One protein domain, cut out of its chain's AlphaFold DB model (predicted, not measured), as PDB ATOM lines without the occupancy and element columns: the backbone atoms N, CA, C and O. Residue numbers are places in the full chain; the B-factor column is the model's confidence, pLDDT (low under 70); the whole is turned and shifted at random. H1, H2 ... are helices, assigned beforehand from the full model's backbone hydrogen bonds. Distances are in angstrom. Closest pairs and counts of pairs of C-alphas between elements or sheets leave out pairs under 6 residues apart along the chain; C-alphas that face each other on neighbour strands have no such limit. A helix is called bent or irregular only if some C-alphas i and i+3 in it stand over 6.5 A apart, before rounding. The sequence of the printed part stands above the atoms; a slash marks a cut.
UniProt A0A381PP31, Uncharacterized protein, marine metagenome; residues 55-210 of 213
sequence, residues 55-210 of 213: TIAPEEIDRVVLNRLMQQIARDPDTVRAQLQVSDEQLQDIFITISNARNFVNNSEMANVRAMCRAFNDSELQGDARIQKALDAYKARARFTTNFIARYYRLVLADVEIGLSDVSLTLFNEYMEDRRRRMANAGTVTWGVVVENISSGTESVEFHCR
ATOM      1  N   THR A  55     225.136 252.639 158.397       54.25
ATOM      2  CA  THR A  55     225.369 251.647 159.439       54.25
ATOM      3  C   THR A  55     224.115 251.596 160.305       54.25
ATOM      4  O   THR A  55     223.499 252.629 160.566       54.25
ATOM      5  N   ILE A  56     223.693 250.395 160.719       61.38
ATOM      6  CA  ILE A  56     222.600 250.239 161.689       61.38
ATOM      7  C   ILE A  56     222.858 251.213 162.840       61.38
ATOM      8  O   ILE A  56     223.946 251.187 163.423       61.38
ATOM      9  N   ALA A  57     221.880 252.074 163.141       68.75
ATOM     10  CA  ALA A  57     221.996 252.997 164.261       68.75
ATOM     11  C   ALA A  57     222.361 252.188 165.519       68.75
ATOM     12  O   ALA A  57     221.726 251.154 165.754       68.75
ATOM     13  N   PRO A  58     223.365 252.594 166.319       70.81
ATOM     14  CA  PRO A  58     223.768 251.854 167.517       70.81
ATOM     15  C   PRO A  58     222.587 251.486 168.427       70.81
ATOM     16  O   PRO A  58     222.570 250.419 169.035       70.81
ATOM     17  N   GLU A  59     221.569 252.345 168.455       74.19
ATOM     18  CA  GLU A  59     220.314 252.192 169.188       74.19
ATOM     19  C   GLU A  59     219.437 251.018 168.708       74.19
ATOM     20  O   GLU A  59     218.602 250.528 169.465       74.19
ATOM     21  N   GLU A  60     219.608 250.551 167.469       78.31
ATOM     22  CA  GLU A  60     218.813 249.475 166.868       78.31
ATOM     23  C   GLU A  60     219.560 248.139 166.752       78.31
ATOM     24  O   GLU A  60     218.938 247.128 166.419       78.31
ATOM     25  N   ILE A  61     220.864 248.088 167.053       83.75
ATOM     26  CA  ILE A  61     221.677 246.876 166.863       83.75
ATOM     27  C   ILE A  61     221.084 245.678 167.620       83.75
ATOM     28  O   ILE A  61     220.876 244.625 167.017       83.75
ATOM     29  N   ASP A  62     220.753 245.827 168.906       87.50
ATOM     30  CA  ASP A  62     220.212 244.722 169.716       87.50
ATOM     31  C   ASP A  62     218.890 244.185 169.152       87.50
ATOM     32  O   ASP A  62     218.675 242.973 169.090       87.50
ATOM     33  N   ARG A  63     218.034 245.079 168.646       87.81
ATOM     34  CA  ARG A  63     216.790 244.707 167.968       87.81
ATOM     35  C   ARG A  63     217.054 243.852 166.737       87.81
ATOM     36  O   ARG A  63     216.362 242.858 166.519       87.81
ATOM     37  N   VAL A  64     218.014 244.240 165.903       87.12
ATOM     38  CA  VAL A  64     218.338 243.491 164.681       87.12
ATOM     39  C   VAL A  64     218.936 242.125 165.031       87.12
ATOM     40  O   VAL A  64     218.527 241.119 164.446       87.12
ATOM     41  N   VAL A  65     219.841 242.066 166.014       90.88
ATOM     42  CA  VAL A  65     220.464 240.812 166.462       90.88
ATOM     43  C   VAL A  65     219.423 239.839 167.018       90.88
ATOM     44  O   VAL A  65     219.397 238.678 166.606       90.88
ATOM     45  N   LEU A  66     218.525 240.300 167.892       92.19
ATOM     46  CA  LEU A  66     217.487 239.446 168.474       92.19
ATOM     47  C   LEU A  66     216.472 238.981 167.426       92.19
ATOM     48  O   LEU A  66     216.155 237.795 167.361       92.19
ATOM     49  N   ASN A  67     216.036 239.857 166.518       90.25
ATOM     50  CA  ASN A  67     215.166 239.442 165.412       90.25
ATOM     51  C   ASN A  67     215.831 238.393 164.512       90.25
ATOM     52  O   ASN A  67     215.161 237.484 164.018       90.25
ATOM     53  N   ARG A  68     217.151 238.487 164.314       91.56
ATOM     54  CA  ARG A  68     217.917 237.471 163.591       91.56
ATOM     55  C   ARG A  68     217.964 236.148 164.353       91.56
ATOM     56  O   ARG A  68     217.801 235.112 163.713       91.56
ATOM     57  N   LEU A  69     218.150 236.174 165.673       94.94
ATOM     58  CA  LEU A  69     218.105 234.971 166.509       94.94
ATOM     59  C   LEU A  69     216.738 234.284 166.406       94.94
ATOM     60  O   LEU A  69     216.672 233.100 166.099       94.94
ATOM     61  N   MET A  70     215.644 235.035 166.539       94.94
ATOM     62  CA  MET A  70     214.285 234.511 166.363       94.94
ATOM     63  C   MET A  70     214.089 233.863 164.980       94.94
ATOM     64  O   MET A  70     213.508 232.784 164.881       94.94
ATOM     65  N   GLN A  71     214.604 234.473 163.905       94.00
ATOM     66  CA  GLN A  71     214.573 233.868 162.564       94.00
ATOM     67  C   GLN A  71     215.399 232.579 162.467       94.00
ATOM     68  O   GLN A  71     215.020 231.671 161.730       94.00
ATOM     69  N   GLN A  72     216.528 232.495 163.172       96.00
ATOM     70  CA  GLN A  72     217.349 231.284 163.217       96.00
ATOM     71  C   GLN A  72     216.637 230.163 163.969       96.00
ATOM     72  O   GLN A  72     216.558 229.064 163.433       96.00
ATOM     73  N   ILE A  73     216.038 230.461 165.126       96.25
ATOM     74  CA  ILE A  73     215.230 229.505 165.895       96.25
ATOM     75  C   ILE A  73     214.074 228.972 165.040       96.25
ATOM     76  O   ILE A  73     213.858 227.770 164.982       96.25
ATOM     77  N   ALA A  74     213.366 229.847 164.315       95.44
ATOM     78  CA  ALA A  74     212.265 229.432 163.442       95.44
ATOM     79  C   ALA A  74     212.707 228.529 162.278       95.44
ATOM     80  O   ALA A  74     211.905 227.750 161.767       95.44
ATOM     81  N   ARG A  75     213.952 228.675 161.811       97.38
ATOM     82  CA  ARG A  75     214.473 227.942 160.653       97.38
ATOM     83  C   ARG A  75     215.116 226.614 161.041       97.38
ATOM     84  O   ARG A  75     214.965 225.647 160.304       97.38
ATOM     85  N   ASP A  76     215.887 226.613 162.119       97.44
ATOM     86  CA  ASP A  76     216.697 225.480 162.556       97.44
ATOM     87  C   ASP A  76     216.829 225.494 164.093       97.44
ATOM     88  O   ASP A  76     217.858 225.916 164.637       97.44
ATOM     89  N   PRO A  77     215.759 225.106 164.809       97.12
ATOM     90  CA  PRO A  77     215.722 225.180 166.264       97.12
ATOM     91  C   PRO A  77     216.740 224.239 166.915       97.12
ATOM     92  O   PRO A  77     217.355 224.620 167.908       97.12
ATOM     93  N   ASP A  78     216.979 223.055 166.344       97.94
ATOM     94  CA  ASP A  78     217.909 222.067 166.900       97.94
ATOM     95  C   ASP A  78     219.355 222.575 166.894       97.94
ATOM     96  O   ASP A  78     220.062 222.444 167.898       97.94
ATOM     97  N   THR A  79     219.788 223.213 165.800       97.62
ATOM     98  CA  THR A  79     221.123 223.817 165.723       97.62
ATOM     99  C   THR A  79     221.276 224.965 166.714       97.62
ATOM    100  O   THR A  79     222.299 225.047 167.394       97.62
ATOM    101  N   VAL A  80     220.273 225.844 166.842       96.94
ATOM    102  CA  VAL A  80     220.345 226.966 167.795       96.94
ATOM    103  C   VAL A  80     220.340 226.460 169.237       96.94
ATOM    104  O   VAL A  80     221.124 226.944 170.053       96.94
ATOM    105  N   ARG A  81     219.527 225.445 169.546       97.88
ATOM    106  CA  ARG A  81     219.500 224.792 170.859       97.88
ATOM    107  C   ARG A  81     220.864 224.231 171.235       97.88
ATOM    108  O   ARG A  81     221.353 224.490 172.331       97.88
ATOM    109  N   ALA A  82     221.487 223.494 170.315       97.56
ATOM    110  CA  ALA A  82     222.819 222.934 170.512       97.56
ATOM    111  C   ALA A  82     223.888 224.029 170.649       97.56
ATOM    112  O   ALA A  82     224.755 223.934 171.514       97.56
ATOM    113  N   GLN A  83     223.805 225.087 169.834       96.88
ATOM    114  CA  GLN A  83     224.734 226.215 169.870       96.88
ATOM    115  C   GLN A  83     224.685 226.970 171.204       96.88
ATOM    116  O   GLN A  83     225.733 227.313 171.743       96.88
ATOM    117  N   LEU A  84     223.485 227.249 171.714       97.12
ATOM    118  CA  LEU A  84     223.289 228.002 172.956       97.12
ATOM    119  C   LEU A  84     223.277 227.108 174.202       97.12
ATOM    120  O   LEU A  84     223.215 227.624 175.313       97.12
ATOM    121  N   GLN A  85     223.328 225.783 174.024       97.69
ATOM    122  CA  GLN A  85     223.179 224.781 175.083       97.69
ATOM    123  C   GLN A  85     221.991 225.092 176.005       97.69
ATOM    124  O   GLN A  85     222.134 225.210 177.221       97.69
ATOM    125  N   VAL A  86     220.820 225.274 175.402       97.31
ATOM    126  CA  VAL A  86     219.556 225.536 176.106       97.31
ATOM    127  C   VAL A  86     218.643 224.316 176.038       97.31
ATOM    128  O   VAL A  86     218.781 223.480 175.145       97.31
ATOM    129  N   SER A  87     217.707 224.191 176.977       97.25
ATOM    130  CA  SER A  87     216.611 223.225 176.857       97.25
ATOM    131  C   SER A  87     215.610 223.653 175.774       97.25
ATOM    132  O   SER A  87     215.623 224.796 175.312       97.25
ATOM    133  N   ASP A  88     214.714 222.747 175.373       97.12
ATOM    134  CA  ASP A  88     213.604 223.093 174.473       97.12
ATOM    135  C   ASP A  88     212.696 224.176 175.073       97.12
ATOM    136  O   ASP A  88     212.275 225.092 174.369       97.12
ATOM    137  N   GLU A  89     212.449 224.102 176.384       96.38
ATOM    138  CA  GLU A  89     211.668 225.089 177.136       96.38
ATOM    139  C   GLU A  89     212.337 226.469 177.089       96.38
ATOM    140  O   GLU A  89     211.720 227.444 176.667       96.38
ATOM    141  N   GLN A  90     213.638 226.539 177.381       96.75
ATOM    142  CA  GLN A  90     214.401 227.785 177.301       96.75
ATOM    143  C   GLN A  90     214.436 228.348 175.872       96.75
ATOM    144  O   GLN A  90     214.305 229.555 175.677       96.75
ATOM    145  N   LEU A  91     214.588 227.498 174.850       97.44
ATOM    146  CA  LEU A  91     214.560 227.938 173.453       97.44
ATOM    147  C   LEU A  91     213.195 228.536 173.075       97.44
ATOM    148  O   LEU A  91     213.131 229.547 172.368       97.44
ATOM    149  N   GLN A  92     212.111 227.920 173.551       96.75
ATOM    150  CA  GLN A  92     210.753 228.406 173.345       96.75
ATOM    151  C   GLN A  92     210.520 229.744 174.059       96.75
ATOM    152  O   GLN A  92     209.976 230.665 173.443       96.75
ATOM    153  N   ASP A  93     210.990 229.892 175.295       96.25
ATOM    154  CA  ASP A  93     210.888 231.137 176.063       96.25
ATOM    155  C   ASP A  93     211.654 232.287 175.402       96.25
ATOM    156  O   ASP A  93     211.115 233.391 175.254       96.25
ATOM    157  N   ILE A  94     212.870 232.029 174.905       96.19
ATOM    158  CA  ILE A  94     213.644 232.993 174.106       96.19
ATOM    159  C   ILE A  94     212.834 233.425 172.878       96.19
ATOM    160  O   ILE A  94     212.696 234.619 172.598       96.19
ATOM    161  N   PHE A  95     212.279 232.462 172.137       96.12
ATOM    162  CA  PHE A  95     211.514 232.746 170.926       96.12
ATOM    163  C   PHE A  95     210.277 233.606 171.210       96.12
ATOM    164  O   PHE A  95     210.039 234.596 170.511       96.12
ATOM    165  N   ILE A  96     209.507 233.258 172.244       94.38
ATOM    166  CA  ILE A  96     208.303 233.990 172.655       94.38
ATOM    167  C   ILE A  96     208.665 235.410 173.096       94.38
ATOM    168  O   ILE A  96     208.041 236.368 172.636       94.38
ATOM    169  N   THR A  97     209.700 235.557 173.924       94.62
ATOM    170  CA  THR A  97     210.163 236.853 174.438       94.62
ATOM    171  C   THR A  97     210.533 237.800 173.297       94.62
ATOM    172  O   THR A  97     210.038 238.930 173.228       94.62
ATOM    173  N   ILE A  98     211.311 237.320 172.321       93.31
ATOM    174  CA  ILE A  98     211.705 238.125 171.157       93.31
ATOM    175  C   ILE A  98     210.508 238.414 170.239       93.31
ATOM    176  O   ILE A  98     210.363 239.536 169.748       93.31
ATOM    177  N   SER A  99     209.628 237.436 170.007       91.62
ATOM    178  CA  SER A  99     208.432 237.611 169.170       91.62
ATOM    179  C   SER A  99     207.492 238.681 169.737       91.62
ATOM    180  O   SER A  99     207.048 239.578 169.013       91.62
ATOM    181  N   ASN A 100     207.256 238.656 171.051       90.62
ATOM    182  CA  ASN A 100     206.461 239.665 171.747       90.62
ATOM    183  C   ASN A 100     207.095 241.055 171.619       90.62
ATOM    184  O   ASN A 100     206.412 242.012 171.246       90.62
ATOM    185  N   ALA A 101     208.410 241.157 171.833       89.62
ATOM    186  CA  ALA A 101     209.144 242.407 171.677       89.62
ATOM    187  C   ALA A 101     209.064 242.973 170.252       89.62
ATOM    188  O   ALA A 101     208.884 244.181 170.053       89.62
ATOM    189  N   ARG A 102     209.161 242.106 169.241       86.81
ATOM    190  CA  ARG A 102     209.023 242.488 167.834       86.81
ATOM    191  C   ARG A 102     207.634 243.043 167.531       86.81
ATOM    192  O   ARG A 102     207.542 244.051 166.837       86.81
ATOM    193  N   ASN A 103     206.581 242.402 168.036       82.62
ATOM    194  CA  ASN A 103     205.196 242.811 167.790       82.62
ATOM    195  C   ASN A 103     204.809 244.090 168.545       82.62
ATOM    196  O   ASN A 103     203.962 244.848 168.078       82.62
ATOM    197  N   PHE A 104     205.437 244.349 169.693       82.19
ATOM    198  CA  PHE A 104     205.200 245.558 170.479       82.19
ATOM    199  C   PHE A 104     205.786 246.820 169.825       82.19
ATOM    200  O   PHE A 104     205.184 247.895 169.878       82.19
ATOM    201  N   VAL A 105     206.953 246.711 169.183       74.38
ATOM    202  CA  VAL A 105     207.607 247.865 168.553       74.38
ATOM    203  C   VAL A 105     206.963 248.208 167.211       74.38
ATOM    204  O   VAL A 105     207.223 247.581 166.185       74.38
ATOM    205  N   ASN A 106     206.176 249.284 167.207       60.72
ATOM    206  CA  ASN A 106     205.651 249.908 165.996       60.72
ATOM    207  C   ASN A 106     206.501 251.137 165.617       60.72
ATOM    208  O   ASN A 106     206.326 252.225 166.174       60.72
ATOM    209  N   ASN A 107     207.410 250.974 164.651       63.59
ATOM    210  CA  ASN A 107     208.107 252.099 164.018       63.59
ATOM    211  C   ASN A 107     207.128 252.819 163.084       63.59
ATOM    212  O   ASN A 107     207.115 252.588 161.877       63.59
ATOM    213  N   SER A 108     206.276 253.681 163.636       66.56
ATOM    214  CA  SER A 108     205.347 254.446 162.813       66.56
ATOM    215  C   SER A 108     206.062 255.648 162.210       66.56
ATOM    216  O   SER A 108     206.090 256.730 162.795       66.56
ATOM    217  N   GLU A 109     206.600 255.471 161.007       72.38
ATOM    218  CA  GLU A 109     207.113 256.580 160.200       72.38
ATOM    219  C   GLU A 109     206.044 257.669 160.006       72.38
ATOM    220  O   GLU A 109     206.303 258.864 160.132       72.38
ATOM    221  N   MET A 110     204.783 257.250 159.884       73.31
ATOM    222  CA  MET A 110     203.633 258.152 159.874       73.31
ATOM    223  C   MET A 110     203.511 259.012 161.140       73.31
ATOM    224  O   MET A 110     203.007 260.130 161.065       73.31
ATOM    225  N   ALA A 111     203.955 258.544 162.309       77.81
ATOM    226  CA  ALA A 111     203.970 259.359 163.523       77.81
ATOM    227  C   ALA A 111     205.065 260.437 163.485       77.81
ATOM    228  O   ALA A 111     204.826 261.543 163.979       77.81
ATOM    229  N   ASN A 112     206.219 260.146 162.873       82.31
ATOM    230  CA  ASN A 112     207.278 261.128 162.629       82.31
ATOM    231  C   ASN A 112     206.780 262.204 161.647       82.31
ATOM    232  O   ASN A 112     206.842 263.395 161.953       82.31
ATOM    233  N   VAL A 113     206.156 261.787 160.539       80.56
ATOM    234  CA  VAL A 113     205.527 262.687 159.553       80.56
ATOM    235  C   VAL A 113     204.417 263.537 160.187       80.56
ATOM    236  O   VAL A 113     204.363 264.747 159.988       80.56
ATOM    237  N   ARG A 114     203.555 262.967 161.040       84.56
ATOM    238  CA  ARG A 114     202.537 263.749 161.771       84.56
ATOM    239  C   ARG A 114     203.143 264.765 162.741       84.56
ATOM    240  O   ARG A 114     202.511 265.783 163.010       84.56
ATOM    241  N   ALA A 115     204.302 264.483 163.339       87.44
ATOM    242  CA  ALA A 115     205.001 265.450 164.189       87.44
ATOM    243  C   ALA A 115     205.569 266.603 163.346       87.44
ATOM    244  O   ALA A 115     205.354 267.763 163.692       87.44
ATOM    245  N   MET A 116     206.181 266.275 162.205       88.25
ATOM    246  CA  MET A 116     206.660 267.235 161.206       88.25
ATOM    247  C   MET A 116     205.546 268.178 160.751       88.25
ATOM    248  O   MET A 116     205.675 269.395 160.862       88.25
ATOM    249  N   CYS A 117     204.417 267.627 160.301       87.38
ATOM    250  CA  CYS A 117     203.337 268.436 159.746       87.38
ATOM    251  C   CYS A 117     202.597 269.264 160.789       87.38
ATOM    252  O   CYS A 117     202.174 270.372 160.476       87.38
ATOM    253  N   ARG A 118     202.489 268.792 162.037       93.00
ATOM    254  CA  ARG A 118     201.995 269.635 163.137       93.00
ATOM    255  C   ARG A 118     202.928 270.816 163.386       93.00
ATOM    256  O   ARG A 118     202.484 271.954 163.353       93.00
ATOM    257  N   ALA A 119     204.232 270.565 163.513       93.56
ATOM    258  CA  ALA A 119     205.213 271.629 163.709       93.56
ATOM    259  C   ALA A 119     205.248 272.637 162.548       93.56
ATOM    260  O   ALA A 119     205.416 273.830 162.794       93.56
ATOM    261  N   PHE A 120     205.056 272.180 161.306       91.00
ATOM    262  CA  PHE A 120     204.942 273.056 160.143       91.00
ATOM    263  C   PHE A 120     203.655 273.889 160.168       91.00
ATOM    264  O   PHE A 120     203.707 275.105 159.979       91.00
ATOM    265  N   ASN A 121     202.500 273.258 160.403       91.75
ATOM    266  CA  ASN A 121     201.190 273.911 160.351       91.75
ATOM    267  C   ASN A 121     200.971 274.908 161.495       91.75
ATOM    268  O   ASN A 121     200.380 275.957 161.255       91.75
ATOM    269  N   ASP A 122     201.510 274.627 162.681       94.62
ATOM    270  CA  ASP A 122     201.349 275.460 163.880       94.62
ATOM    271  C   ASP A 122     202.434 276.554 163.999       94.62
ATOM    272  O   ASP A 122     202.511 277.274 164.993       94.62
ATOM    273  N   SER A 123     203.344 276.660 163.024       91.69
ATOM    274  CA  SER A 123     204.460 277.608 163.066       91.69
ATOM    275  C   SER A 123     204.125 278.954 162.426       91.69
ATOM    276  O   SER A 123     203.758 279.014 161.256       91.69
ATOM    277  N   GLU A 124     204.401 280.037 163.156       94.31
ATOM    278  CA  GLU A 124     204.348 281.421 162.657       94.31
ATOM    279  C   GLU A 124     205.586 281.820 161.829       94.31
ATOM    280  O   GLU A 124     205.551 282.799 161.081       94.31
ATOM    281  N   LEU A 125     206.683 281.052 161.939       92.88
ATOM    282  CA  LEU A 125     207.900 281.250 161.143       92.88
ATOM    283  C   LEU A 125     207.601 281.142 159.642       92.88
ATOM    284  O   LEU A 125     206.686 280.428 159.235       92.88
ATOM    285  N   GLN A 126     208.423 281.794 158.821       88.56
ATOM    286  CA  GLN A 126     208.307 281.794 157.360       88.56
ATOM    287  C   GLN A 126     209.577 281.248 156.699       88.56
ATOM    288  O   GLN A 126     210.641 281.209 157.324       88.56
ATOM    289  N   GLY A 127     209.455 280.830 155.436       84.31
ATOM    290  CA  GLY A 127     210.569 280.322 154.630       84.31
ATOM    291  C   GLY A 127     211.324 279.170 155.300       84.31
ATOM    292  O   GLY A 127     210.732 278.338 155.995       84.31
ATOM    293  N   ASP A 128     212.642 279.153 155.132       84.75
ATOM    294  CA  ASP A 128     213.521 278.076 155.604       84.75
ATOM    295  C   ASP A 128     213.440 277.838 157.116       84.75
ATOM    296  O   ASP A 128     213.514 276.698 157.570       84.75
ATOM    297  N   ALA A 129     213.208 278.884 157.917       87.69
ATOM    298  CA  ALA A 129     213.072 278.748 159.369       87.69
ATOM    299  C   ALA A 129     211.854 277.888 159.758       87.69
ATOM    300  O   ALA A 129     211.896 277.130 160.730       87.69
ATOM    301  N   ARG A 130     210.769 277.967 158.976       89.88
ATOM    302  CA  ARG A 130     209.572 277.137 159.161       89.88
ATOM    303  C   ARG A 130     209.837 275.679 158.795       89.88
ATOM    304  O   ARG A 130     209.420 274.780 159.525       89.88
ATOM    305  N   ILE A 131     210.537 275.457 157.684       83.12
ATOM    306  CA  ILE A 131     210.929 274.123 157.217       83.12
ATOM    307  C   ILE A 131     211.854 273.463 158.237       83.12
ATOM    308  O   ILE A 131     211.603 272.331 158.652       83.12
ATOM    309  N   GLN A 132     212.864 274.187 158.721       84.38
ATOM    310  CA  GLN A 132     213.804 273.677 159.713       84.38
ATOM    311  C   GLN A 132     213.086 273.237 160.995       84.38
ATOM    312  O   GLN A 132     213.310 272.124 161.462       84.38
ATOM    313  N   LYS A 133     212.140 274.036 161.506       88.19
ATOM    314  CA  LYS A 133     211.326 273.666 162.676       88.19
ATOM    315  C   LYS A 133     210.535 272.367 162.463       88.19
ATOM    316  O   LYS A 133     210.414 271.562 163.387       88.19
ATOM    317  N   ALA A 134     210.004 272.146 161.262       86.00
ATOM    318  CA  ALA A 134     209.290 270.916 160.924       86.00
ATOM    319  C   ALA A 134     210.233 269.699 160.878       86.00
ATOM    320  O   ALA A 134     209.931 268.660 161.472       86.00
ATOM    321  N   LEU A 135     211.393 269.843 160.234       84.06
ATOM    322  CA  LEU A 135     212.419 268.797 160.163       84.06
ATOM    323  C   LEU A 135     212.996 268.465 161.543       84.06
ATOM    324  O   LEU A 135     213.229 267.298 161.852       84.06
ATOM    325  N   ASP A 136     213.177 269.461 162.406       87.06
ATOM    326  CA  ASP A 136     213.637 269.249 163.777       87.06
ATOM    327  C   ASP A 136     212.600 268.477 164.597       87.06
ATOM    328  O   ASP A 136     212.961 267.565 165.340       87.06
ATOM    329  N   ALA A 137     211.305 268.762 164.419       88.50
ATOM    330  CA  ALA A 137     210.235 268.003 165.064       88.50
ATOM    331  C   ALA A 137     210.188 266.541 164.590       88.50
ATOM    332  O   ALA A 137     210.016 265.632 165.409       88.50
ATOM    333  N   TYR A 138     210.396 266.302 163.290       85.81
ATOM    334  CA  TYR A 138     210.572 264.956 162.743       85.81
ATOM    335  C   TYR A 138     211.753 264.244 163.420       85.81
ATOM    336  O   TYR A 138     211.582 263.178 164.015       85.81
ATOM    337  N   LYS A 139     212.943 264.864 163.396       83.19
ATOM    338  CA  LYS A 139     214.187 264.294 163.940       83.19
ATOM    339  C   LYS A 139     214.084 264.027 165.438       83.19
ATOM    340  O   LYS A 139     214.518 262.975 165.905       83.19
ATOM    341  N   ALA A 140     213.474 264.937 166.195       86.81
ATOM    342  CA  ALA A 140     213.244 264.770 167.624       86.81
ATOM    343  C   ALA A 140     212.338 263.565 167.910       86.81
ATOM    344  O   ALA A 140     212.645 262.753 168.787       86.81
ATOM    345  N   ARG A 141     211.250 263.400 167.145       83.94
ATOM    346  CA  ARG A 141     210.333 262.266 167.307       83.94
ATOM    347  C   ARG A 141     210.969 260.942 166.888       83.94
ATOM    348  O   ARG A 141     210.767 259.949 167.591       83.94
ATOM    349  N   ALA A 142     211.746 260.940 165.806       82.00
ATOM    350  CA  ALA A 142     212.506 259.781 165.351       82.00
ATOM    351  C   ALA A 142     213.530 259.349 166.414       82.00
ATOM    352  O   ALA A 142     213.529 258.191 166.827       82.00
ATOM    353  N   ARG A 143     214.308 260.298 166.955       82.62
ATOM    354  CA  ARG A 143     215.272 260.049 168.040       82.62
ATOM    355  C   ARG A 143     214.602 259.549 169.320       82.62
ATOM    356  O   ARG A 143     215.143 258.689 170.008       82.62
ATOM    357  N   PHE A 144     213.423 260.069 169.659       84.50
ATOM    358  CA  PHE A 144     212.645 259.543 170.781       84.50
ATOM    359  C   PHE A 144     212.293 258.062 170.569       84.50
ATOM    360  O   PHE A 144     212.483 257.259 171.482       84.50
ATOM    361  N   THR A 145     211.829 257.690 169.370       81.88
ATOM    362  CA  THR A 145     211.512 256.293 169.031       81.88
ATOM    363  C   THR A 145     212.742 255.397 169.120       81.88
ATOM    364  O   THR A 145     212.674 254.359 169.771       81.88
ATOM    365  N   THR A 146     213.871 255.781 168.518       81.50
ATOM    366  CA  THR A 146     215.087 254.950 168.543       81.50
ATOM    367  C   THR A 146     215.626 254.779 169.963       81.50
ATOM    368  O   THR A 146     215.936 253.662 170.369       81.50
ATOM    369  N   ASN A 147     215.621 255.838 170.779       83.88
ATOM    370  CA  ASN A 147     215.995 255.752 172.194       83.88
ATOM    371  C   ASN A 147     215.062 254.842 173.000       83.88
ATOM    372  O   ASN A 147     215.517 254.103 173.875       83.88
ATOM    373  N   PHE A 148     213.757 254.914 172.737       85.94
ATOM    374  CA  PHE A 148     212.785 254.023 173.357       85.94
ATOM    375  C   PHE A 148     213.069 252.565 172.991       85.94
ATOM    376  O   PHE A 148     213.154 251.729 173.885       85.94
ATOM    377  N   ILE A 149     213.281 252.277 171.705       84.50
ATOM    378  CA  ILE A 149     213.606 250.935 171.207       84.50
ATOM    379  C   ILE A 149     214.872 250.409 171.875       84.50
ATOM    380  O   ILE A 149     214.844 249.308 172.413       84.50
ATOM    381  N   ALA A 150     215.942 251.205 171.920       85.81
ATOM    382  CA  ALA A 150     217.190 250.810 172.564       85.81
ATOM    383  C   ALA A 150     216.980 250.429 174.036       85.81
ATOM    384  O   ALA A 150     217.455 249.394 174.497       85.81
ATOM    385  N   ARG A 151     216.239 251.250 174.793       88.62
ATOM    386  CA  ARG A 151     215.940 250.969 176.207       88.62
ATOM    387  C   ARG A 151     215.058 249.738 176.373       88.62
ATOM    388  O   ARG A 151     215.309 248.943 177.266       88.62
ATOM    389  N   TYR A 152     214.050 249.586 175.523       89.75
ATOM    390  CA  TYR A 152     213.139 248.451 175.570       89.75
ATOM    391  C   TYR A 152     213.866 247.137 175.269       89.75
ATOM    392  O   TYR A 152     213.746 246.188 176.032       89.75
ATOM    393  N   TYR A 153     214.699 247.095 174.228       90.81
ATOM    394  CA  TYR A 153     215.445 245.887 173.878       90.81
ATOM    395  C   TYR A 153     216.524 245.514 174.905       90.81
ATOM    396  O   TYR A 153     216.843 244.337 175.021       90.81
ATOM    397  N   ARG A 154     217.022 246.458 175.716       89.75
ATOM    398  CA  ARG A 154     217.838 246.118 176.898       89.75
ATOM    399  C   ARG A 154     217.052 245.341 177.953       89.75
ATOM    400  O   ARG A 154     217.617 244.450 178.570       89.75
ATOM    401  N   LEU A 155     215.773 245.665 178.152       92.25
ATOM    402  CA  LEU A 155     214.909 244.903 179.062       92.25
ATOM    403  C   LEU A 155     214.618 243.514 178.492       92.25
ATOM    404  O   LEU A 155     214.755 242.533 179.202       92.25
ATOM    405  N   VAL A 156     214.323 243.427 177.192       93.00
ATOM    406  CA  VAL A 156     214.113 242.144 176.498       93.00
ATOM    407  C   VAL A 156     215.345 241.239 176.611       93.00
ATOM    408  O   VAL A 156     215.202 240.039 176.808       93.00
ATOM    409  N   LEU A 157     216.552 241.804 176.499       93.44
ATOM    410  CA  LEU A 157     217.794 241.059 176.720       93.44
ATOM    411  C   LEU A 157     217.902 240.548 178.155       93.44
ATOM    412  O   LEU A 157     218.142 239.363 178.340       93.44
ATOM    413  N   ALA A 158     217.665 241.407 179.146       92.75
ATOM    414  CA  ALA A 158     217.700 241.002 180.549       92.75
ATOM    415  C   ALA A 158     216.676 239.891 180.858       92.75
ATOM    416  O   ALA A 158     217.006 238.938 181.559       92.75
ATOM    417  N   ASP A 159     215.467 239.974 180.292       92.50
ATOM    418  CA  ASP A 159     214.430 238.947 180.447       92.50
ATOM    419  C   ASP A 159     214.879 237.597 179.866       92.50
ATOM    420  O   ASP A 159     214.650 236.555 180.479       92.50
ATOM    421  N   VAL A 160     215.560 237.607 178.713       94.75
ATOM    422  CA  VAL A 160     216.168 236.397 178.138       94.75
ATOM    423  C   VAL A 160     217.272 235.857 179.047       94.75
ATOM    424  O   VAL A 160     217.274 234.671 179.358       94.75
ATOM    425  N   GLU A 161     218.196 236.713 179.486       94.38
ATOM    426  CA  GLU A 161     219.372 236.332 180.277       94.38
ATOM    427  C   GLU A 161     218.999 235.692 181.624       94.38
ATOM    428  O   GLU A 161     219.632 234.718 182.028       94.38
ATOM    429  N   ILE A 162     217.948 236.181 182.294       93.94
ATOM    430  CA  ILE A 162     217.465 235.642 183.579       93.94
ATOM    431  C   ILE A 162     217.008 234.178 183.463       93.94
ATOM    432  O   ILE A 162     217.113 233.424 184.431       93.94
ATOM    433  N   GLY A 163     216.508 233.762 182.296       88.56
ATOM    434  CA  GLY A 163     216.049 232.392 182.053       88.56
ATOM    435  C   GLY A 163     217.167 231.388 181.744       88.56
ATOM    436  O   GLY A 163     216.893 230.195 181.584       88.56
ATOM    437  N   LEU A 164     218.419 231.837 181.626       94.38
ATOM    438  CA  LEU A 164     219.546 231.014 181.186       94.38
ATOM    439  C   LEU A 164     220.354 230.443 182.356       94.38
ATOM    440  O   LEU A 164     220.505 231.059 183.406       94.38
ATOM    441  N   SER A 165     220.927 229.254 182.142       95.19
ATOM    442  CA  SER A 165     221.991 228.739 183.014       95.19
ATOM    443  C   SER A 165     223.289 229.521 182.790       95.19
ATOM    444  O   SER A 165     223.449 230.131 181.734       95.19
ATOM    445  N   ASP A 166     224.261 229.444 183.702       95.12
ATOM    446  CA  ASP A 166     225.552 230.140 183.548       95.12
ATOM    447  C   ASP A 166     226.265 229.804 182.222       95.12
ATOM    448  O   ASP A 166     226.834 230.677 181.556       95.12
ATOM    449  N   VAL A 167     226.207 228.533 181.807       96.31
ATOM    450  CA  VAL A 167     226.801 228.071 180.543       96.31
ATOM    451  C   VAL A 167     226.044 228.662 179.357       96.31
ATOM    452  O   VAL A 167     226.657 229.243 178.460       96.31
ATOM    453  N   SER A 168     224.713 228.561 179.364       96.62
ATOM    454  CA  SER A 168     223.870 229.076 178.282       96.62
ATOM    455  C   SER A 168     223.968 230.601 178.167       96.62
ATOM    456  O   SER A 168     224.006 231.128 177.060       96.62
ATOM    457  N   LEU A 169     224.069 231.309 179.295       96.25
ATOM    458  CA  LEU A 169     224.262 232.757 179.363       96.25
ATOM    459  C   LEU A 169     225.592 233.169 178.733       96.25
ATOM    460  O   LEU A 169     225.636 234.108 177.941       96.25
ATOM    461  N   THR A 170     226.669 232.445 179.040       97.25
ATOM    462  CA  THR A 170     227.986 232.692 178.436       97.25
ATOM    463  C   THR A 170     227.915 232.554 176.912       97.25
ATOM    464  O   THR A 170     228.295 233.476 176.192       97.25
ATOM    465  N   LEU A 171     227.339 231.456 176.411       96.56
ATOM    466  CA  LEU A 171     227.205 231.204 174.970       96.56
ATOM    467  C   LEU A 171     226.265 232.202 174.280       96.56
ATOM    468  O   LEU A 171     226.514 232.624 173.149       96.56
ATOM    469  N   PHE A 172     225.194 232.606 174.960       96.62
ATOM    470  CA  PHE A 172     224.280 233.636 174.480       96.62
ATOM    471  C   PHE A 172     224.978 234.994 174.361       96.62
ATOM    472  O   PHE A 172     224.855 235.657 173.330       96.62
ATOM    473  N   ASN A 173     225.768 235.389 175.360       94.38
ATOM    474  CA  ASN A 173     226.533 236.635 175.327       94.38
ATOM    475  C   ASN A 173     227.574 236.632 174.204       94.38
ATOM    476  O   ASN A 173     227.652 237.602 173.448       94.38
ATOM    477  N   GLU A 174     228.297 235.527 174.018       95.00
ATOM    478  CA  GLU A 174     229.224 235.358 172.893       95.00
ATOM    479  C   GLU A 174     228.505 235.464 171.540       95.00
ATOM    480  O   GLU A 174     228.970 236.164 170.633       95.00
ATOM    481  N   TYR A 175     227.336 234.827 171.410       95.00
ATOM    482  CA  TYR A 175     226.490 234.953 170.226       95.00
ATOM    483  C   TYR A 175     226.100 236.418 169.975       95.00
ATOM    484  O   TYR A 175     226.252 236.919 168.856       95.00
ATOM    485  N   MET A 176     225.619 237.122 171.002       93.31
ATOM    486  CA  MET A 176     225.199 238.518 170.894       93.31
ATOM    487  C   MET A 176     226.368 239.419 170.483       93.31
ATOM    488  O   MET A 176     226.223 240.229 169.566       93.31
ATOM    489  N   GLU A 177     227.538 239.269 171.102       90.50
ATOM    490  CA  GLU A 177     228.734 240.052 170.782       90.50
ATOM    491  C   GLU A 177     229.252 239.813 169.358       90.50
ATOM    492  O   GLU A 177     229.531 240.782 168.640       90.50
ATOM    493  N   ASP A 178     229.343 238.554 168.914       88.56
ATOM    494  CA  ASP A 178     229.739 238.224 167.538       88.56
ATOM    495  C   ASP A 178     228.775 238.867 166.534       88.56
ATOM    496  O   ASP A 178     229.202 239.523 165.576       88.56
ATOM    497  N   ARG A 179     227.463 238.759 166.773       88.62
ATOM    498  CA  ARG A 179     226.455 239.323 165.871       88.62
ATOM    499  C   ARG A 179     226.457 240.843 165.862       88.62
ATOM    500  O   ARG A 179     226.418 241.407 164.769       88.62
ATOM    501  N   ARG A 180     226.575 241.503 167.019       86.62
ATOM    502  CA  ARG A 180     226.742 242.967 167.107       86.62
ATOM    503  C   ARG A 180     227.941 243.418 166.283       86.62
ATOM    504  O   ARG A 180     227.803 244.306 165.446       86.62
ATOM    505  N   ARG A 181     229.093 242.760 166.453       83.06
ATOM    506  CA  ARG A 181     230.326 243.070 165.717       83.06
ATOM    507  C   ARG A 181     230.139 242.903 164.211       83.06
ATOM    508  O   ARG A 181     230.504 243.790 163.444       83.06
ATOM    509  N   ARG A 182     229.543 241.791 163.774       78.69
ATOM    510  CA  ARG A 182     229.282 241.543 162.347       78.69
ATOM    511  C   ARG A 182     228.315 242.559 161.759       78.69
ATOM    512  O   ARG A 182     228.566 243.035 160.662       78.69
ATOM    513  N   MET A 183     227.243 242.903 162.465       75.31
ATOM    514  CA  MET A 183     226.237 243.852 161.983       75.31
ATOM    515  C   MET A 183     226.752 245.294 161.961       75.31
ATOM    516  O   MET A 183     226.493 246.008 160.998       75.31
ATOM    517  N   ALA A 184     227.549 245.693 162.954       70.19
ATOM    518  CA  ALA A 184     228.231 246.986 162.957       70.19
ATOM    519  C   ALA A 184     229.217 247.116 161.781       70.19
ATOM    520  O   ALA A 184     229.312 248.175 161.166       70.19
ATOM    521  N   ASN A 185     229.904 246.024 161.425       60.47
ATOM    522  CA  ASN A 185     230.905 246.007 160.355       60.47
ATOM    523  C   ASN A 185     230.324 245.746 158.954       60.47
ATOM    524  O   ASN A 185     231.007 245.981 157.960       60.47
ATOM    525  N   ALA A 186     229.093 245.239 158.845       56.91
ATOM    526  CA  ALA A 186     228.520 244.784 157.576       56.91
ATOM    527  C   ALA A 186     227.872 245.896 156.730       56.91
ATOM    528  O   ALA A 186     227.268 245.571 155.710       56.91
ATOM    529  N   GLY A 187     227.948 247.174 157.128       46.28
ATOM    530  CA  GLY A 187     227.349 248.288 156.370       46.28
ATOM    531  C   GLY A 187     225.880 248.041 156.000       46.28
ATOM    532  O   GLY A 187     225.442 248.385 154.904       46.28
ATOM    533  N   THR A 188     225.153 247.316 156.857       42.34
ATOM    534  CA  THR A 188     223.859 246.735 156.500       42.34
ATOM    535  C   THR A 188     222.826 247.844 156.386       42.34
ATOM    536  O   THR A 188     222.541 248.519 157.369       42.34
ATOM    537  N   VAL A 189     222.274 248.004 155.181       38.75
ATOM    538  CA  VAL A 189     221.303 249.044 154.833       38.75
ATOM    539  C   VAL A 189     220.094 248.952 155.762       38.75
ATOM    540  O   VAL A 189     219.269 248.043 155.648       38.75
ATOM    541  N   THR A 190     219.992 249.900 156.686       38.19
ATOM    542  CA  THR A 190     218.755 250.155 157.419       38.19
ATOM    543  C   THR A 190     217.878 251.093 156.602       38.19
ATOM    544  O   THR A 190     218.340 252.058 155.998       38.19
ATOM    545  N   TRP A 191     216.587 250.775 156.549       35.94
ATOM    546  CA  TRP A 191     215.579 251.702 156.054       35.94
ATOM    547  C   TRP A 191     215.344 252.765 157.132       35.94
ATOM    548  O   TRP A 191     214.772 252.464 158.175       35.94
ATOM    549  N   GLY A 192     215.793 253.992 156.869       39.97
ATOM    550  CA  GLY A 192     215.665 255.151 157.758       39.97
ATOM    551  C   GLY A 192     217.055 255.687 158.084       39.97
ATOM    552  O   GLY A 192     217.804 255.060 158.810       39.97
ATOM    553  N   VAL A 193     217.506 256.797 157.508       40.38
ATOM    554  CA  VAL A 193     216.900 258.126 157.615       40.38
ATOM    555  C   VAL A 193     217.014 258.847 156.268       40.38
ATOM    556  O   VAL A 193     218.101 259.238 155.858       40.38
ATOM    557  N   VAL A 194     215.892 259.065 155.580       40.66
ATOM    558  CA  VAL A 194     215.838 260.000 154.447       40.66
ATOM    559  C   VAL A 194     215.313 261.326 154.973       40.66
ATOM    560  O   VAL A 194     214.119 261.552 154.913       40.66
ATOM    561  N   VAL A 195     216.190 262.151 155.553       42.09
ATOM    562  CA  VAL A 195     216.137 263.632 155.515       42.09
ATOM    563  C   VAL A 195     217.335 264.206 156.285       42.09
ATOM    564  O   VAL A 195     217.218 264.738 157.393       42.09
ATOM    565  N   GLU A 196     218.530 264.090 155.707       41.84
ATOM    566  CA  GLU A 196     219.714 264.784 156.239       41.84
ATOM    567  C   GLU A 196     219.955 266.149 155.583       41.84
ATOM    568  O   GLU A 196     220.570 267.010 156.209       41.84
ATOM    569  N   ASN A 197     219.409 266.410 154.390       40.19
ATOM    570  CA  ASN A 197     219.635 267.668 153.675       40.19
ATOM    571  C   ASN A 197     218.384 268.560 153.656       40.19
ATOM    572  O   ASN A 197     217.295 268.075 153.362       40.19
ATOM    573  N   ILE A 198     218.544 269.860 153.935       45.78
ATOM    574  CA  ILE A 198     217.455 270.853 153.977       45.78
ATOM    575  C   ILE A 198     216.730 270.929 152.629       45.78
ATOM    576  O   ILE A 198     215.513 271.019 152.628       45.78
ATOM    577  N   SER A 199     217.421 270.785 151.491       48.81
ATOM    578  CA  SER A 199     216.768 270.782 150.169       48.81
ATOM    579  C   SER A 199     215.808 269.598 149.974       48.81
ATOM    580  O   SER A 199     214.673 269.787 149.549       48.81
ATOM    581  N   SER A 200     216.223 268.388 150.370       51.97
ATOM    582  CA  SER A 200     215.368 267.186 150.394       51.97
ATOM    583  C   SER A 200     214.297 267.261 151.494       51.97
ATOM    584  O   SER A 200     213.198 266.723 151.355       51.97
ATOM    585  N   GLY A 201     214.602 267.965 152.584       57.53
ATOM    586  CA  GLY A 201     213.681 268.228 153.679       57.53
ATOM    587  C   GLY A 201     212.558 269.191 153.306       57.53
ATOM    588  O   GLY A 201     211.419 268.946 153.692       57.53
ATOM    589  N   THR A 202     212.840 270.226 152.510       63.38
ATOM    590  CA  THR A 202     211.828 271.142 151.972       63.38
ATOM    591  C   THR A 202     210.827 270.384 151.108       63.38
ATOM    592  O   THR A 202     209.633 270.451 151.386       63.38
ATOM    593  N   GLU A 203     211.293 269.578 150.146       66.25
ATOM    594  CA  GLU A 203     210.410 268.751 149.308       66.25
ATOM    595  C   GLU A 203     209.564 267.778 150.142       66.25
ATOM    596  O   GLU A 203     208.371 267.623 149.895       66.25
ATOM    597  N   SER A 204     210.152 267.165 151.174       68.06
ATOM    598  CA  SER A 204     209.444 266.236 152.065       68.06
ATOM    599  C   SER A 204     208.363 266.932 152.896       68.06
ATOM    600  O   SER A 204     207.255 266.413 153.043       68.06
ATOM    601  N   VAL A 205     208.654 268.120 153.434       70.50
ATOM    602  CA  VAL A 205     207.678 268.923 154.187       70.50
ATOM    603  C   VAL A 205     206.564 269.406 153.264       70.50
ATOM    604  O   VAL A 205     205.389 269.276 153.604       70.50
ATOM    605  N   GLU A 206     206.900 269.918 152.085       77.19
ATOM    606  CA  GLU A 206     205.912 270.387 151.115       77.19
ATOM    607  C   GLU A 206     205.025 269.254 150.591       77.19
ATOM    608  O   GLU A 206     203.816 269.446 150.464       77.19
ATOM    609  N   PHE A 207     205.592 268.072 150.338       75.25
ATOM    610  CA  PHE A 207     204.858 266.897 149.870       75.25
ATOM    611  C   PHE A 207     203.905 266.342 150.936       75.25
ATOM    612  O   PHE A 207     202.746 266.063 150.642       75.25
ATOM    613  N   HIS A 208     204.368 266.192 152.180       77.69
ATOM    614  CA  HIS A 208     203.581 265.538 153.227       77.69
ATOM    615  C   HIS A 208     202.662 266.476 154.012       77.69
ATOM    616  O   HIS A 208     201.669 266.015 154.577       77.69
ATOM    617  N   CYS A 209     202.993 267.767 154.103       82.00
ATOM    618  CA  CYS A 209     202.314 268.702 155.001       82.00
ATOM    619  C   CYS A 209     201.443 269.736 154.288       82.00
ATOM    620  O   CYS A 209     200.706 270.459 154.966       82.00
ATOM    621  N   ARG A 210     201.462 269.798 152.947       71.69
ATOM    622  CA  ARG A 210     200.461 270.573 152.208       71.69
ATOM    623  C   ARG A 210     199.079 269.983 152.462       71.69
ATOM    624  O   ARG A 210     198.810 268.825 152.155       71.69
TER     625      ARG A 210
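AT A GLANCE: This is residues 55 to 210 of the 213 residues of an uncharacterized protein of marine metagenome (UniProt A0A381PP31). What is the main picture? A long rod is built along H5: H1 and H3 pack on its later half, H2 and H6 join them there, H4 makes a hairpin with its first half, and H7 crosses both hairpin helices. What is it made of? The 156 printed residues have seven named helices, H1 to H7 in order, and no named strand: all helix, mostly crossed packing. It is loose, with a radius of gyration of the C-alphas of 19.8 A, spanning 62 by 27 by 24 A.

IN THESE COORDINATES: Where are H1 to H4? H1, residues 58 to 75, begins at C-alpha 58 (223.768, 251.854, 167.517) and is irregular, C-alphas 59 and 62 being 7.5 A apart. H2 is residues 77 to 84, H3 residues 88 to 104 and H4 residues 109 to 121. And the rest? H5 is residues 127 to 162, 53.7 A from first to last C-alpha, H6 residues 166 to 185, and H7 residues 198 to 209, ending at C-alpha 209 (202.314, 268.702, 155.001).

HOW THE PARTS SIT: What does H1 touch? With residues 59 to 63 alone it touches H5, the hub, at a steep tilt of 49 degrees; the closest C-alphas, of Glu 59 and Ala 150, are 4.8 A apart. It also touches H3, closest C-alphas Met 70 and Phe 95 at 5.6 A, and H6, Val 65 and Arg 179 at 6.2 A. Where is H2? H2 touches H6, closest C-alphas Leu 84 and Leu 171 at 5.4 A. What else touches H5? H3 does at a shallow tilt of 16 degrees, opposite ways, closest C-alphas Ile 94 and Val 160 at 5.8 A. The hairpin partner H4 does, Met 116 and Ala 134 closest at 4.5 A, and H7 does, about perpendicular at 86 degrees, Ile 131 and Thr 202 closest at 6.1 A. Are the helix backbones in range? Every O i to N i+4 pair is within hydrogen-bond range in H2 to H7, and 12 of 14 in H1.

THE WHOLE: How large is it? The two farthest C-alphas, of Ser 87 and Gln 126, are 62.3 A apart. Are there cuts or long links? The printed part has no cut; the link from H6 to H7 is long, and the other links are tight. Where is confidence low? Residues 55 to 57, 106 to 108 and 185 to 204 are under 70 in pLDDT.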